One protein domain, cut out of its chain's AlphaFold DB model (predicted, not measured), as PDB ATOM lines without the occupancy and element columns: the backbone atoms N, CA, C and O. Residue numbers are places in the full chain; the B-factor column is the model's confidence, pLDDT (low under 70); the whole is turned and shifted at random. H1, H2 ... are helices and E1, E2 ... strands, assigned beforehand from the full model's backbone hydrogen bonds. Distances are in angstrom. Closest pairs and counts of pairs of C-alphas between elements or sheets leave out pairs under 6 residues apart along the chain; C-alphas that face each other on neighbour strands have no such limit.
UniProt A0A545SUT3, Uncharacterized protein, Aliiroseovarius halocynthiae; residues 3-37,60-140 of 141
ATOM      1  N   GLN A   3      17.324  14.864 -37.947       86.25
ATOM      2  CA  GLN A   3      17.120  15.977 -37.008       86.25
ATOM      3  C   GLN A   3      15.660  16.480 -36.986       86.25
ATOM      4  O   GLN A   3      15.190  16.940 -35.949       86.25
ATOM      5  N   ALA A   4      14.947  16.400 -38.120       88.62
ATOM      6  CA  ALA A   4      13.569  16.882 -38.260       88.62
ATOM      7  C   ALA A   4      12.593  15.957 -37.516       88.62
ATOM      8  O   ALA A   4      12.059  16.379 -36.504       88.62
ATOM      9  N   ILE A   5      12.494  14.686 -37.923       90.31
ATOM     10  CA  ILE A   5      12.882  13.579 -37.038       90.31
ATOM     11  C   ILE A   5      12.641  13.761 -35.532       90.31
ATOM     12  O   ILE A   5      11.533  13.913 -35.026       90.31
ATOM     13  N   GLN A   6      13.781  13.830 -34.853       91.62
ATOM     14  CA  GLN A   6      13.943  14.062 -33.422       91.62
ATOM     15  C   GLN A   6      13.270  15.336 -32.906       91.62
ATOM     16  O   GLN A   6      12.981  15.440 -31.718       91.62
ATOM     17  N   THR A   7      13.083  16.351 -33.751       92.56
ATOM     18  CA  THR A   7      12.389  17.582 -33.350       92.56
ATOM     19  C   THR A   7      10.886  17.342 -33.258       92.56
ATOM     20  O   THR A   7      10.279  17.780 -32.289       92.56
ATOM     21  N   LEU A   8      10.310  16.613 -34.217       91.75
ATOM     22  CA  LEU A   8       8.891  16.256 -34.246       91.75
ATOM     23  C   LEU A   8       8.539  15.311 -33.090       91.75
ATOM     24  O   LEU A   8       7.556  15.547 -32.397       91.75
ATOM     25  N   GLU A   9       9.399  14.334 -32.788       90.19
ATOM     26  CA  GLU A   9       9.229  13.461 -31.613       90.19
ATOM     27  C   GLU A   9       9.159  14.255 -30.296       90.19
ATOM     28  O   GLU A   9       8.362  13.939 -29.417       90.19
ATOM     29  N   LYS A  10       9.957  15.326 -30.155       93.12
ATOM     30  CA  LYS A  10       9.953  16.188 -28.955       93.12
ATOM     31  C   LYS A  10       8.688  17.027 -28.800       93.12
ATOM     32  O   LYS A  10       8.420  17.479 -27.692       93.12
ATOM     33  N   ILE A  11       7.965  17.269 -29.889       92.31
ATOM     34  CA  ILE A  11       6.673  17.966 -29.881       92.31
ATOM     35  C   ILE A  11       5.512  16.980 -30.067       92.31
ATOM     36  O   ILE A  11       4.478  17.335 -30.626       92.31
ATOM     37  N   GLU A  12       5.709  15.743 -29.603       89.44
ATOM     38  CA  GLU A  12       4.687  14.697 -29.483       89.44
ATOM     39  C   GLU A  12       4.077  14.230 -30.812       89.44
ATOM     40  O   GLU A  12       2.980  13.674 -30.838       89.44
ATOM     41  N   TYR A  13       4.798  14.384 -31.928       91.25
ATOM     42  CA  TYR A  13       4.424  13.662 -33.140       91.25
ATOM     43  C   TYR A  13       4.735  12.175 -32.980       91.25
ATOM     44  O   TYR A  13       5.863  11.784 -32.668       91.25
ATOM     45  N   HIS A  14       3.752  11.338 -33.295       90.06
ATOM     46  CA  HIS A  14       3.968   9.913 -33.468       90.06
ATOM     47  C   HIS A  14       4.703   9.650 -34.787       90.06
ATOM     48  O   HIS A  14       4.239  10.047 -35.853       90.06
ATOM     49  N   VAL A  15       5.865   9.002 -34.733       91.38
ATOM     50  CA  VAL A  15       6.669   8.717 -35.928       91.38
ATOM     51  C   VAL A  15       6.484   7.269 -36.347       91.38
ATOM     52  O   VAL A  15       6.791   6.358 -35.581       91.38
ATOM     53  N   CYS A  16       6.052   7.076 -37.590       91.75
ATOM     54  CA  CYS A  16       5.828   5.774 -38.197       91.75
ATOM     55  C   CYS A  16       6.832   5.529 -39.319       91.75
ATOM     56  O   CYS A  16       7.008   6.359 -40.217       91.75
ATOM     57  N   HIS A  17       7.493   4.378 -39.296       94.62
ATOM     58  CA  HIS A  17       8.531   4.047 -40.270       94.62
ATOM     59  C   HIS A  17       8.089   2.958 -41.243       94.62
ATOM     60  O   HIS A  17       7.992   1.792 -40.871       94.62
ATOM     61  N   PHE A  18       7.937   3.333 -42.511       95.56
ATOM     62  CA  PHE A  18       7.557   2.428 -43.590       95.56
ATOM     63  C   PHE A  18       8.786   2.072 -44.426       95.56
ATOM     64  O   PHE A  18       9.548   2.954 -44.827       95.56
ATOM     65  N   ASP A  19       8.998   0.781 -44.668       97.25
ATOM     66  CA  ASP A  19      10.141   0.263 -45.421       97.25
ATOM     67  C   ASP A  19       9.765   0.046 -46.892       97.25
ATOM     68  O   ASP A  19       9.134  -0.942 -47.246       97.25
ATOM     69  N   CYS A  20      10.172   0.957 -47.774       97.25
ATOM     70  CA  CYS A  20       9.864   0.878 -49.202       97.25
ATOM     71  C   CYS A  20      10.870   0.031 -50.008       97.25
ATOM     72  O   CYS A  20      10.851   0.066 -51.241       97.25
ATOM     73  N   SER A  21      11.744  -0.750 -49.359       96.31
ATOM     74  CA  SER A  21      12.720  -1.599 -50.057       96.31
ATOM     75  C   SER A  21      12.072  -2.676 -50.938       96.31
ATOM     76  O   SER A  21      12.637  -3.050 -51.966       96.31
ATOM     77  N   SER A  22      10.869  -3.136 -50.581       95.44
ATOM     78  CA  SER A  22      10.018  -4.038 -51.369       95.44
ATOM     79  C   SER A  22       8.549  -3.872 -50.967       95.44
ATOM     80  O   SER A  22       8.271  -3.345 -49.893       95.44
ATOM     81  N   ASP A  23       7.606  -4.348 -51.785       93.12
ATOM     82  CA  ASP A  23       6.172  -4.270 -51.447       93.12
ATOM     83  C   ASP A  23       5.852  -5.081 -50.183       93.12
ATOM     84  O   ASP A  23       5.115  -4.624 -49.315       93.12
ATOM     85  N   ALA A  24       6.478  -6.251 -50.030       92.88
ATOM     86  CA  ALA A  24       6.332  -7.077 -48.836       92.88
ATOM     87  C   ALA A  24       6.867  -6.375 -47.577       92.88
ATOM     88  O   ALA A  24       6.205  -6.397 -46.543       92.88
ATOM     89  N   ALA A  25       8.033  -5.722 -47.661       95.75
ATOM     90  CA  ALA A  25       8.582  -4.948 -46.545       95.75
ATOM     91  C   ALA A  25       7.686  -3.752 -46.194       95.75
ATOM     92  O   ALA A  25       7.441  -3.489 -45.016       95.75
ATOM     93  N   LEU A  26       7.134  -3.085 -47.210       94.81
ATOM     94  CA  LEU A  26       6.256  -1.937 -47.034       94.81
ATOM     95  C   LEU A  26       4.978  -2.342 -46.307       94.81
ATOM     96  O   LEU A  26       4.646  -1.753 -45.280       94.81
ATOM     97  N   LEU A  27       4.313  -3.396 -46.770       92.56
ATOM     98  CA  LEU A  27       3.101  -3.907 -46.140       92.56
ATOM     99  C   LEU A  27       3.378  -4.478 -44.742       92.56
ATOM    100  O   LEU A  27       2.619  -4.205 -43.819       92.56
ATOM    101  N   ALA A  28       4.491  -5.190 -44.537       92.50
ATOM    102  CA  ALA A  28       4.871  -5.687 -43.212       92.50
ATOM    103  C   ALA A  28       5.143  -4.544 -42.219       92.50
ATOM    104  O   ALA A  28       4.718  -4.598 -41.063       92.50
ATOM    105  N   SER A  29       5.824  -3.486 -42.669       94.19
ATOM    106  CA  SER A  29       6.022  -2.282 -41.860       94.19
ATOM    107  C   SER A  29       4.699  -1.568 -41.587       94.19
ATOM    108  O   SER A  29       4.464  -1.189 -40.447       94.19
ATOM    109  N   ALA A  30       3.787  -1.495 -42.563       90.88
ATOM    110  CA  ALA A  30       2.447  -0.968 -42.347       90.88
ATOM    111  C   ALA A  30       1.727  -1.752 -41.245       90.88
ATOM    112  O   ALA A  30       1.343  -1.150 -40.255       90.88
ATOM    113  N   VAL A  31       1.639  -3.084 -41.320       90.19
ATOM    114  CA  VAL A  31       0.990  -3.909 -40.276       90.19
ATOM    115  C   VAL A  31       1.471  -3.557 -38.872       90.19
ATOM    116  O   VAL A  31       0.671  -3.388 -37.949       90.19
ATOM    117  N   LYS A  32       2.792  -3.434 -38.722       90.56
ATOM    118  CA  LYS A  32       3.436  -3.109 -37.453       90.56
ATOM    119  C   LYS A  32       3.113  -1.689 -36.992       90.56
ATOM    120  O   LYS A  32       2.670  -1.505 -35.861       90.56
ATOM    121  N   GLU A  33       3.381  -0.695 -37.833       90.44
ATOM    122  CA  GLU A  33       3.252   0.722 -37.478       90.44
ATOM    123  C   GLU A  33       1.780   1.127 -37.318       90.44
ATOM    124  O   GLU A  33       1.460   1.937 -36.454       90.44
ATOM    125  N   LEU A  34       0.887   0.492 -38.082       86.88
ATOM    126  CA  LEU A  34      -0.559   0.656 -38.000       86.88
ATOM    127  C   LEU A  34      -1.174  -0.092 -36.813       86.88
ATOM    128  O   LEU A  34      -2.370   0.008 -36.598       86.88
ATOM    129  N   LYS A  35      -0.411  -0.892 -36.055       86.00
ATOM    130  CA  LYS A  35      -0.962  -1.775 -35.006       86.00
ATOM    131  C   LYS A  35      -2.198  -2.541 -35.501       86.00
ATOM    132  O   LYS A  35      -3.229  -2.577 -34.831       86.00
ATOM    133  N   TRP A  36      -2.084  -3.137 -36.686       86.12
ATOM    134  CA  TRP A  36      -3.226  -3.557 -37.499       86.12
ATOM    135  C   TRP A  36      -4.241  -4.430 -36.754       86.12
ATOM    136  O   TRP A  36      -5.440  -4.208 -36.841       86.12
ATOM    137  N   GLU A  37      -3.777  -5.410 -35.980       85.75
ATOM    138  CA  GLU A  37      -4.663  -6.283 -35.202       85.75
ATOM    139  C   GLU A  37      -5.452  -5.518 -34.129       85.75
ATOM    140  O   GLU A  37      -6.631  -5.787 -33.925       85.75
ATOM    141  N   PRO A  60      -9.281   5.144 -36.963       54.78
ATOM    142  CA  PRO A  60      -8.171   5.629 -36.131       54.78
ATOM    143  C   PRO A  60      -6.767   5.131 -36.537       54.78
ATOM    144  O   PRO A  60      -6.533   3.941 -36.709       54.78
ATOM    145  N   PHE A  61      -5.794   6.046 -36.514       58.25
ATOM    146  CA  PHE A  61      -4.360   5.762 -36.595       58.25
ATOM    147  C   PHE A  61      -3.543   6.360 -35.425       58.25
ATOM    148  O   PHE A  61      -2.499   6.975 -35.613       58.25
ATOM    149  N   ASP A  62      -3.902   6.307 -34.150       58.09
ATOM    150  CA  ASP A  62      -5.154   6.124 -33.411       58.09
ATOM    151  C   ASP A  62      -4.856   6.806 -32.064       58.09
ATOM    152  O   ASP A  62      -4.010   6.322 -31.311       58.09
ATOM    153  N   THR A  63      -5.479   7.959 -31.799       56.19
ATOM    154  CA  THR A  63      -5.278   8.928 -30.684       56.19
ATOM    155  C   THR A  63      -4.149   9.965 -30.763       56.19
ATOM    156  O   THR A  63      -4.217  10.942 -30.021       56.19
ATOM    157  N   ALA A  64      -3.156   9.851 -31.651       59.97
ATOM    158  CA  ALA A  64      -2.180  10.933 -31.814       59.97
ATOM    159  C   ALA A  64      -2.761  12.045 -32.703       59.97
ATOM    160  O   ALA A  64      -3.076  11.813 -33.869       59.97
ATOM    161  N   ASP A  65      -2.864  13.262 -32.170       75.75
ATOM    162  CA  ASP A  65      -3.278  14.437 -32.953       75.75
ATOM    163  C   ASP A  65      -2.259  14.787 -34.047       75.75
ATOM    164  O   ASP A  65      -2.583  15.471 -35.015       75.75
ATOM    165  N   ASN A  66      -1.024  14.296 -33.915       88.19
ATOM    166  CA  ASN A  66       0.099  14.618 -34.778       88.19
ATOM    167  C   ASN A  66       0.899  13.354 -35.129       88.19
ATOM    168  O   ASN A  66       1.403  12.669 -34.239       88.19
ATOM    169  N   ALA A  67       1.065  13.063 -36.419       90.38
ATOM    170  CA  ALA A  67       1.817  11.914 -36.912       90.38
ATOM    171  C   ALA A  67       2.765  12.280 -38.065       90.38
ATOM    172  O   ALA A  67       2.507  13.190 -38.859       90.38
ATOM    173  N   VAL A  68       3.886  11.563 -38.161       92.62
ATOM    174  CA  VAL A  68       4.839  11.630 -39.274       92.62
ATOM    175  C   VAL A  68       5.033  10.235 -39.834       92.62
ATOM    176  O   VAL A  68       5.556   9.356 -39.158       92.62
ATOM    177  N   VAL A  69       4.703  10.056 -41.104       93.25
ATOM    178  CA  VAL A  69       5.079   8.870 -41.869       93.25
ATOM    179  C   VAL A  69       6.432   9.112 -42.518       93.25
ATOM    180  O   VAL A  69       6.638  10.112 -43.202       93.25
ATOM    181  N   VAL A  70       7.363   8.183 -42.333       95.75
ATOM    182  CA  VAL A  70       8.685   8.206 -42.959       95.75
ATOM    183  C   VAL A  70       8.785   7.034 -43.927       95.75
ATOM    184  O   VAL A  70       8.939   5.891 -43.496       95.75
ATOM    185  N   LEU A  71       8.741   7.329 -45.226       96.69
ATOM    186  CA  LEU A  71       8.937   6.370 -46.312       96.69
ATOM    187  C   LEU A  71      10.440   6.166 -46.532       96.69
ATOM    188  O   LEU A  71      11.093   6.938 -47.242       96.69
ATOM    189  N   LYS A  72      11.017   5.166 -45.862       96.94
ATOM    190  CA  LYS A  72      12.437   4.817 -45.990       96.94
ATOM    191  C   LYS A  72      12.680   4.090 -47.302       96.94
ATOM    192  O   LYS A  72      11.862   3.286 -47.723       96.94
ATOM    193  N   ASP A  73      13.835   4.343 -47.909       96.25
ATOM    194  CA  ASP A  73      14.262   3.720 -49.166       96.25
ATOM    195  C   ASP A  73      13.238   3.866 -50.306       96.25
ATOM    196  O   ASP A  73      13.152   3.016 -51.191       96.25
ATOM    197  N   PHE A  74      12.474   4.964 -50.311       96.81
ATOM    198  CA  PHE A  74      11.405   5.202 -51.280       96.81
ATOM    199  C   PHE A  74      11.903   5.195 -52.731       96.81
ATOM    200  O   PHE A  74      11.198   4.708 -53.611       96.81
ATOM    201  N   GLN A  75      13.142   5.637 -52.978       95.38
ATOM    202  CA  GLN A  75      13.756   5.543 -54.307       95.38
ATOM    203  C   GLN A  75      13.708   4.112 -54.873       95.38
ATOM    204  O   GLN A  75      13.430   3.940 -56.051       95.38
ATOM    205  N   LYS A  76      13.891   3.072 -54.043       96.56
ATOM    206  CA  LYS A  76      13.851   1.672 -54.505       96.56
ATOM    207  C   LYS A  76      12.457   1.244 -54.966       96.56
ATOM    208  O   LYS A  76      12.342   0.412 -55.864       96.56
ATOM    209  N   LEU A  77      11.407   1.763 -54.329       96.19
ATOM    210  CA  LEU A  77      10.028   1.552 -54.771       96.19
ATOM    211  C   LEU A  77       9.793   2.261 -56.104       96.19
ATOM    212  O   LEU A  77       9.300   1.637 -57.036       96.19
ATOM    213  N   TRP A  78      10.208   3.524 -56.200       96.12
ATOM    214  CA  TRP A  78      10.061   4.325 -57.412       96.12
ATOM    215  C   TRP A  78      10.792   3.729 -58.622       96.12
ATOM    216  O   TRP A  78      10.208   3.610 -59.692       96.12
ATOM    217  N   ASP A  79      12.043   3.299 -58.444       95.38
ATOM    218  CA  ASP A  79      12.858   2.707 -59.513       95.38
ATOM    219  C   ASP A  79      12.304   1.361 -59.995       95.38
ATOM    220  O   ASP A  79      12.508   0.976 -61.147       95.38
ATOM    221  N   ARG A  80      11.620   0.622 -59.109       95.88
ATOM    222  CA  ARG A  80      10.971  -0.651 -59.444       95.88
ATOM    223  C   ARG A  80       9.671  -0.425 -60.210       95.88
ATOM    224  O   ARG A  80       9.443  -1.089 -61.217       95.88
ATOM    225  N   ASP A  81       8.821   0.458 -59.699       95.38
ATOM    226  CA  ASP A  81       7.533   0.799 -60.292       95.38
ATOM    227  C   ASP A  81       7.138   2.231 -59.902       95.38
ATOM    228  O   ASP A  81       6.629   2.500 -58.810       95.38
ATOM    229  N   GLU A  82       7.351   3.160 -60.834       94.25
ATOM    230  CA  GLU A  82       7.019   4.575 -60.665       94.25
ATOM    231  C   GLU A  82       5.525   4.789 -60.389       94.25
ATOM    232  O   GLU A  82       5.163   5.635 -59.569       94.25
ATOM    233  N   ARG A  83       4.638   4.013 -61.028       93.25
ATOM    234  CA  ARG A  83       3.189   4.155 -60.826       93.25
ATOM    235  C   ARG A  83       2.811   3.744 -59.414       93.25
ATOM    236  O   ARG A  83       2.026   4.438 -58.771       93.25
ATOM    237  N   GLN A  84       3.393   2.654 -58.926       93.44
ATOM    238  CA  GLN A  84       3.188   2.194 -57.558       93.44
ATOM    239  C   GLN A  84       3.769   3.182 -56.538       93.44
ATOM    240  O   GLN A  84       3.112   3.509 -55.551       93.44
ATOM    241  N   GLY A  85       4.972   3.707 -56.788       94.50
ATOM    242  CA  GLY A  85       5.575   4.757 -55.967       94.50
ATOM    243  C   GLY A  85       4.690   6.001 -55.891       94.50
ATOM    244  O   GLY A  85       4.419   6.503 -54.799       94.50
ATOM    245  N   PHE A  86       4.174   6.460 -57.031       93.75
ATOM    246  CA  PHE A  86       3.233   7.576 -57.083       93.75
ATOM    247  C   PHE A  86       1.936   7.275 -56.324       93.75
ATOM    248  O   PHE A  86       1.479   8.111 -55.549       93.75
ATOM    249  N   HIS A  87       1.373   6.076 -56.487       93.06
ATOM    250  CA  HIS A  87       0.168   5.663 -55.773       93.06
ATOM    251  C   HIS A  87       0.360   5.704 -54.249       93.06
ATOM    252  O   HIS A  87      -0.481   6.252 -53.545       93.06
ATOM    253  N   VAL A  88       1.503   5.233 -53.737       94.75
ATOM    254  CA  VAL A  88       1.835   5.324 -52.304       94.75
ATOM    255  C   VAL A  88       1.909   6.780 -51.827       94.75
ATOM    256  O   VAL A  88       1.388   7.098 -50.759       94.75
ATOM    257  N   LEU A  89       2.507   7.688 -52.607       94.56
ATOM    258  CA  LEU A  89       2.513   9.118 -52.266       94.56
ATOM    259  C   LEU A  89       1.099   9.707 -52.239       94.56
ATOM    260  O   LEU A  89       0.786  10.519 -51.365       94.56
ATOM    261  N   ASP A  90       0.244   9.311 -53.179       92.25
ATOM    262  CA  ASP A  90      -1.123   9.815 -53.277       92.25
ATOM    263  C   ASP A  90      -2.015   9.326 -52.124       92.25
ATOM    264  O   ASP A  90      -2.805  10.116 -51.599       92.25
ATOM    265  N   ILE A  91      -1.813   8.086 -51.656       92.81
ATOM    266  CA  ILE A  91      -2.440   7.541 -50.440       92.81
ATOM    267  C   ILE A  91      -2.162   8.464 -49.246       92.81
ATOM    268  O   ILE A  91      -3.090   8.999 -48.639       92.81
ATOM    269  N   PHE A  92      -0.886   8.717 -48.932       92.38
ATOM    270  CA  PHE A  92      -0.531   9.528 -47.762       92.38
ATOM    271  C   PHE A  92      -0.897  11.005 -47.926       92.38
ATOM    272  O   PHE A  92      -1.285  11.659 -46.957       92.38
ATOM    273  N   THR A  93      -0.846  11.536 -49.149       91.69
ATOM    274  CA  THR A  93      -1.295  12.910 -49.412       91.69
ATOM    275  C   THR A  93      -2.803  13.038 -49.200       91.69
ATOM    276  O   THR A  93      -3.268  14.023 -48.628       91.69
ATOM    277  N   SER A  94      -3.584  12.037 -49.610       90.31
ATOM    278  CA  SER A  94      -5.027  12.007 -49.374       90.31
ATOM    279  C   SER A  94      -5.355  11.860 -47.892       90.31
ATOM    280  O   SER A  94      -6.097  12.690 -47.370       90.31
ATOM    281  N   ALA A  95      -4.699  10.936 -47.187       90.00
ATOM    282  CA  ALA A  95      -4.828  10.799 -45.739       90.00
ATOM    283  C   ALA A  95      -4.482  12.103 -44.997       90.00
ATOM    284  O   ALA A  95      -5.192  12.501 -44.076       90.00
ATOM    285  N   SER A  96      -3.449  12.836 -45.435       90.38
ATOM    286  CA  SER A  96      -3.069  14.103 -44.795       90.38
ATOM    287  C   SER A  96      -4.171  15.161 -44.834       90.38
ATOM    288  O   SER A  96      -4.324  15.925 -43.882       90.38
ATOM    289  N   ARG A  97      -4.980  15.181 -45.899       88.56
ATOM    290  CA  ARG A  97      -6.130  16.083 -46.018       88.56
ATOM    291  C   ARG A  97      -7.264  15.668 -45.097       88.56
ATOM    292  O   ARG A  97      -7.850  16.532 -44.451       88.56
ATOM    293  N   ASP A  98      -7.534  14.370 -45.013       87.00
ATOM    294  CA  ASP A  98      -8.576  13.841 -44.135       87.00
ATOM    295  C   ASP A  98      -8.254  14.143 -42.663       87.00
ATOM    296  O   ASP A  98      -9.137  14.550 -41.914       87.00
ATOM    297  N   TYR A  99      -6.980  14.066 -42.259       87.50
ATOM    298  CA  TYR A  99      -6.544  14.433 -40.904       87.50
ATOM    299  C   TYR A  99      -6.859  15.891 -40.552       87.50
ATOM    300  O   TYR A  99      -7.341  16.169 -39.449       87.50
ATOM    301  N   LEU A 100      -6.651  16.816 -41.495       88.12
ATOM    302  CA  LEU A 100      -6.919  18.240 -41.276       88.12
ATOM    303  C   LEU A 100      -8.403  18.521 -41.006       88.12
ATOM    304  O   LEU A 100      -8.712  19.451 -40.262       88.12
ATOM    305  N   LEU A 101      -9.323  17.710 -41.548       87.25
ATOM    306  CA  LEU A 101     -10.761  17.842 -41.277       87.25
ATOM    307  C   LEU A 101     -11.106  17.605 -39.801       87.25
ATOM    308  O   LEU A 101     -12.109  18.125 -39.316       87.25
ATOM    309  N   PHE A 102     -10.261  16.861 -39.086       85.06
ATOM    310  CA  PHE A 102     -10.422  16.551 -37.667       85.06
ATOM    311  C   PHE A 102      -9.456  17.338 -36.768       85.06
ATOM    312  O   PHE A 102      -9.325  17.017 -35.591       85.06
ATOM    313  N   GLY A 103      -8.775  18.362 -37.302       86.69
ATOM    314  CA  GLY A 103      -7.799  19.160 -36.551       86.69
ATOM    315  C   GLY A 103      -6.494  18.421 -36.232       86.69
ATOM    316  O   GLY A 103      -5.734  18.878 -35.383       86.69
ATOM    317  N   LYS A 104      -6.238  17.295 -36.908       87.44
ATOM    318  CA  LYS A 104      -5.032  16.481 -36.753       87.44
ATOM    319  C   LYS A 104      -4.024  16.796 -37.861       87.44
ATOM    320  O   LYS A 104      -4.392  17.260 -38.941       87.44
ATOM    321  N   HIS A 105      -2.749  16.497 -37.628       90.62
ATOM    322  CA  HIS A 105      -1.685  16.654 -38.619       90.62
ATOM    323  C   HIS A 105      -1.065  15.310 -38.982       90.62
ATOM    324  O   HIS A 105      -0.544  14.609 -38.120       90.62
ATOM    325  N   LEU A 106      -1.026  15.002 -40.276       90.62
ATOM    326  CA  LEU A 106      -0.218  13.918 -40.822       90.62
ATOM    327  C   LEU A 106       0.808  14.505 -41.790       90.62
ATOM    328  O   LEU A 106       0.454  15.103 -42.805       90.62
ATOM    329  N   LEU A 107       2.085  14.336 -41.461       92.25
ATOM    330  CA  LEU A 107       3.210  14.705 -42.313       92.25
ATOM    331  C   LEU A 107       3.778  13.459 -42.991       92.25
ATOM    332  O   LEU A 107       3.807  12.380 -42.402       92.25
ATOM    333  N   THR A 108       4.304  13.612 -44.204       93.00
ATOM    334  CA  THR A 108       4.980  12.525 -44.922       93.00
ATOM    335  C   THR A 108       6.380  12.955 -45.326       93.00
ATOM    336  O   THR A 108       6.563  13.917 -46.069       93.00
ATOM    337  N   PHE A 109       7.384  12.237 -44.831       94.31
ATOM    338  CA  PHE A 109       8.781  12.385 -45.215       94.31
ATOM    339  C   PHE A 109       9.175  11.256 -46.154       94.31
ATOM    340  O   PHE A 109       9.029  10.080 -45.829       94.31
ATOM    341  N   VAL A 110       9.712  11.630 -47.310       94.06
ATOM    342  CA  VAL A 110      10.107  10.695 -48.362       94.06
ATOM    343  C   VAL A 110      11.629  10.645 -48.432       94.06
ATOM    344  O   VAL A 110      12.276  11.674 -48.627       94.06
ATOM    345  N   HIS A 111      12.213   9.461 -48.247       93.06
ATOM    346  CA  HIS A 111      13.655   9.269 -48.368       93.06
ATOM    347  C   HIS A 111      14.024   8.845 -49.791       93.06
ATOM    348  O   HIS A 111      13.822   7.692 -50.179       93.06
ATOM    349  N   VAL A 112      14.609   9.772 -50.544       92.31
ATOM    350  CA  VAL A 112      15.184   9.519 -51.869       92.31
ATOM    351  C   VAL A 112      16.695   9.688 -51.824       92.31
ATOM    352  O   VAL A 112      17.205  10.537 -51.094       92.31
ATOM    353  N   SER A 113      17.411   8.846 -52.568       90.19
ATOM    354  CA  SER A 113      18.875   8.864 -52.622       90.19
ATOM    355  C   SER A 113      19.426   9.617 -53.833       90.19
ATOM    356  O   SER A 113      20.569  10.062 -53.776       90.19
ATOM    357  N   ASP A 114      18.656   9.744 -54.923       89.31
ATOM    358  CA  ASP A 114      19.069  10.544 -56.080       89.31
ATOM    359  C   ASP A 114      18.664  12.009 -55.845       89.31
ATOM    360  O   ASP A 114      17.465  12.308 -55.781       89.31
ATOM    361  N   PRO A 115      19.622  12.950 -55.755       84.12
ATOM    362  CA  PRO A 115      19.301  14.359 -55.632       84.12
ATOM    363  C   PRO A 115      18.568  14.891 -56.859       84.12
ATOM    364  O   PRO A 115      18.069  15.992 -56.770       84.12
ATOM    365  N   ARG A 116      18.445  14.166 -57.977       85.44
ATOM    366  CA  ARG A 116      17.667  14.536 -59.177       85.44
ATOM    367  C   ARG A 116      16.275  13.927 -59.223       85.44
ATOM    368  O   ARG A 116      15.587  14.104 -60.221       85.44
ATOM    369  N   PHE A 117      15.857  13.230 -58.169       87.62
ATOM    370  CA  PHE A 117      14.502  12.710 -58.079       87.62
ATOM    371  C   PHE A 117      13.484  13.827 -58.350       87.62
ATOM    372  O   PHE A 117      13.587  14.931 -57.813       87.62
ATOM    373  N   GLU A 118      12.501  13.546 -59.191       83.88
ATOM    374  CA  GLU A 118      11.362  14.419 -59.431       83.88
ATOM    375  C   GLU A 118      10.112  13.554 -59.446       83.88
ATOM    376  O   GLU A 118      10.112  12.443 -59.968       83.88
ATOM    377  N   THR A 119       9.045  14.069 -58.850       83.81
ATOM    378  CA  THR A 119       7.738  13.425 -58.864       83.81
ATOM    379  C   THR A 119       6.718  14.406 -59.415       83.81
ATOM    380  O   THR A 119       6.839  15.625 -59.240       83.81
ATOM    381  N   GLN A 120       5.699  13.876 -60.085       79.00
ATOM    382  CA  GLN A 120       4.498  14.648 -60.382       79.00
ATOM    383  C   GLN A 120       3.856  15.109 -59.070       79.00
ATOM    384  O   GLN A 120       4.170  14.583 -58.015       79.00
ATOM    385  N   LYS A 121       2.958  16.094 -59.116       81.56
ATOM    386  CA  LYS A 121       2.334  16.686 -57.921       81.56
ATOM    387  C   LYS A 121       1.397  15.676 -57.228       81.56
ATOM    388  O   LYS A 121       0.243  15.586 -57.668       81.56
ATOM    389  N   PRO A 122       1.818  14.927 -56.183       77.25
ATOM    390  CA  PRO A 122       0.944  13.957 -55.534       77.25
ATOM    391  C   PRO A 122      -0.184  14.730 -54.853       77.25
ATOM    392  O   PRO A 122       0.037  15.814 -54.303       77.25
ATOM    393  N   GLY A 123      -1.427  14.264 -54.984       73.38
ATOM    394  CA  GLY A 123      -2.585  15.024 -54.527       73.38
ATOM    395  C   GLY A 123      -2.668  16.469 -55.051       73.38
ATOM    396  O   GLY A 123      -3.188  17.324 -54.337       73.38
ATOM    397  N   ALA A 124      -2.144  16.745 -56.251       73.81
ATOM    398  CA  ALA A 124      -2.126  18.047 -56.931       73.81
ATOM    399  C   ALA A 124      -1.262  19.162 -56.297       73.81
ATOM    400  O   ALA A 124      -1.260  20.288 -56.807       73.81
ATOM    401  N   LEU A 125      -0.459  18.865 -55.271       69.75
ATOM    402  CA  LEU A 125       0.532  19.795 -54.714       69.75
ATOM    403  C   LEU A 125       1.959  19.329 -55.041       69.75
ATOM    404  O   LEU A 125       2.213  18.128 -55.091       69.75
ATOM    405  N   PRO A 126       2.908  20.244 -55.316       70.88
ATOM    406  CA  PRO A 126       4.300  19.845 -55.506       70.88
ATOM    407  C   PRO A 126       4.852  19.230 -54.216       70.88
ATOM    408  O   PRO A 126       4.483  19.662 -53.125       70.88
ATOM    409  N   ALA A 127       5.766  18.268 -54.339       77.12
ATOM    410  CA  ALA A 127       6.558  17.807 -53.203       77.12
ATOM    411  C   ALA A 127       7.557  18.901 -52.795       77.12
ATOM    412  O   ALA A 127       8.213  19.504 -53.648       77.12
ATOM    413  N   TRP A 128       7.657  19.177 -51.494       78.75
ATOM    414  CA  TRP A 128       8.568  20.195 -50.971       78.75
ATOM    415  C   TRP A 128       9.879  19.529 -50.578       78.75
ATOM    416  O   TRP A 128       9.898  18.585 -49.786       78.75
ATOM    417  N   TRP A 129      10.982  20.040 -51.115       78.44
ATOM    418  CA  TRP A 129      12.313  19.629 -50.689       78.44
ATOM    419  C   TRP A 129      12.606  20.183 -49.302       78.44
ATOM    420  O   TRP A 129      12.122  21.253 -48.922       78.44
ATOM    421  N   ASN A 130      13.417  19.465 -48.522       77.38
ATOM    422  CA  ASN A 130      13.886  20.037 -47.266       77.38
ATOM    423  C   ASN A 130      14.718  21.297 -47.556       77.38
ATOM    424  O   ASN A 130      15.320  21.423 -48.618       77.38
ATOM    425  N   GLY A 131      14.772  22.227 -46.600       73.75
ATOM    426  CA  GLY A 131      15.346  23.555 -46.844       73.75
ATOM    427  C   GLY A 131      16.812  23.576 -47.299       73.75
ATOM    428  O   GLY A 131      17.237  24.580 -47.856       73.75
ATOM    429  N   ARG A 132      17.581  22.494 -47.094       78.50
ATOM    430  CA  ARG A 132      18.968  22.388 -47.588       78.50
ATOM    431  C   ARG A 132      19.046  22.019 -49.068       78.50
ATOM    432  O   ARG A 132      20.082  22.236 -49.669       78.50
ATOM    433  N   GLU A 133      17.978  21.449 -49.615       77.62
ATOM    434  CA  GLU A 133      17.883  20.934 -50.985       77.62
ATOM    435  C   GLU A 133      16.804  21.682 -51.784       77.62
ATOM    436  O   GLU A 133      16.338  21.209 -52.816       77.62
ATOM    437  N   TRP A 134      16.362  22.848 -51.303       78.62
ATOM    438  CA  TRP A 134      15.248  23.579 -51.904       78.62
ATOM    439  C   TRP A 134      15.565  24.073 -53.321       78.62
ATOM    440  O   TRP A 134      14.704  24.026 -54.200       78.62
ATOM    441  N   PHE A 135      16.786  24.564 -53.555       78.69
ATOM    442  CA  PHE A 135      17.191  25.082 -54.859       78.69
ATOM    443  C   PHE A 135      17.912  24.015 -55.690       78.69
ATOM    444  O   PHE A 135      18.706  23.243 -55.159       78.69
ATOM    445  N   HIS A 136      17.718  24.037 -57.015       80.56
ATOM    446  CA  HIS A 136      18.428  23.154 -57.956       80.56
ATOM    447  C   HIS A 136      19.951  23.172 -57.749       80.56
ATOM    448  O   HIS A 136      20.568  22.114 -57.625       80.56
ATOM    449  N   LYS A 137      20.529  24.364 -57.540       83.88
ATOM    450  CA  LYS A 137      21.960  24.533 -57.243       83.88
ATOM    451  C   LYS A 137      22.427  23.727 -56.021       83.88
ATOM    452  O   LYS A 137      23.555  23.247 -56.011       83.88
ATOM    453  N   ASP A 138      21.571  23.571 -55.007       81.69
ATOM    454  CA  ASP A 138      21.905  22.859 -53.767       81.69
ATOM    455  C   ASP A 138      21.806  21.335 -53.954       81.69
ATOM    456  O   ASP A 138      22.342  20.567 -53.161       81.69
ATOM    457  N   ARG A 139      21.162  20.903 -55.046       81.62
ATOM    458  CA  ARG A 139      21.033  19.512 -55.495       81.62
ATOM    459  C   ARG A 139      22.031  19.153 -56.608       81.62
ATOM    460  O   ARG A 139      22.042  18.014 -57.067       81.62
ATOM    461  N   GLY A 140      22.870  20.100 -57.038       80.50
ATOM    462  CA  GLY A 140      23.810  19.910 -58.149       80.50
ATOM    463  C   GLY A 140      23.132  19.802 -59.520       80.50
ATOM    464  O   GLY A 140      23.650  19.102 -60.391       80.50
TER     465      GLY A 140
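Overview. This is residues 3 to 37 and 60 to 140 of the 141 residues of an uncharacterized protein of Aliiroseovarius halocynthiae (UniProt A0A545SUT3). A small parallel sheet of three strands, E1, E2 and E3, has helices on both faces: the long helix H4 covers E3 and H2 runs along edge strand E1 on one face, while H1 is on the other. After E3 a long stretch without a named element, residues 111 to 135, leads to the short helix H5, away from the sheet. The printed part has 116 residues, with five named helices and three named strands in the order H1 E1 H2 E2 H3 H4 E3 H5; the class is mixed, helices and strands. The whole is compact, with a radius of gyration of the C-alphas of 14.3 A and spans of 41 by 30 by 27 A.

Along the chain. Find C-alpha 3 at (17.120, 15.977, -37.008); from there H1 runs through residues 3 to 10. Next come E1, residues 14 to 19, 16.6 A long, and H2, residues 23 to 33, 15.1 A. Past the cut, look for E2, residues 66 to 72, 19.3 A, then H3, residues 74 to 80. H4, residues 82 to 101, begins with C-alpha 82 at (7.019, 4.575, -60.665) and is 29.5 A long. E3, residues 105 to 110, measures 16.4 A, and H5, residues 136 to 139, ends with C-alpha 139 at (21.033, 19.512, -55.495).

Arrangement. Begin with the sheet, in the order E1 E2 E3. E1 and E2 are parallel at 19 degrees, with N 16 and O 68 2.8 A apart, within hydrogen-bond range. E2 and E3 are parallel at 14 degrees; look at N 69 and O 107, 2.8 A. H4 is on the sheet over E3 at a height of 9.1 A, along the strands at 2 degrees on the local plane; the closest C-alphas are those of Ser 96 and Leu 106, 4.9 A. E2, H3 and H4, and E3 form a strand-helix-strand unit, two parallel neighbour strands joined through helices, with a right-handed crossover. H2 is on the same face as H4, at a height of 5.8 A, only just over E1 with 3 of its 11 C-alphas; C-alphas 19 and 26 come closest, 4.7 A. H1 is on the opposite face, at a height of 9.3 A; its closest C-alphas to E1 are those of Glu 9 and Val 15, 6.9 A. H3 only grazes the sheet with residues 74 to 77. H3 and H4 form a helical hairpin: they touch, with C-alphas 78 and 85 closest at 4.7 A, and run opposite ways at a tilt of 38 degrees, only just steep. H5 is not on the sheet. In H1, H2, H3 and H4 every O i to N i+4 pair is within hydrogen-bond range; H5 is too short for one.

Size, cuts and confidence. The C-alphas of Glu 37 and Lys 137 are the two farthest apart, 46.3 A. Residues 38 to 59 are not printed, and C-alphas 37 and 60 are 12.5 A apart across this cut. The link from E3 to H5 is long, 25 residues. Look for pLDDT under 70 at residues 60 to 64 and residue 125; the mean of the printed part is 87.6.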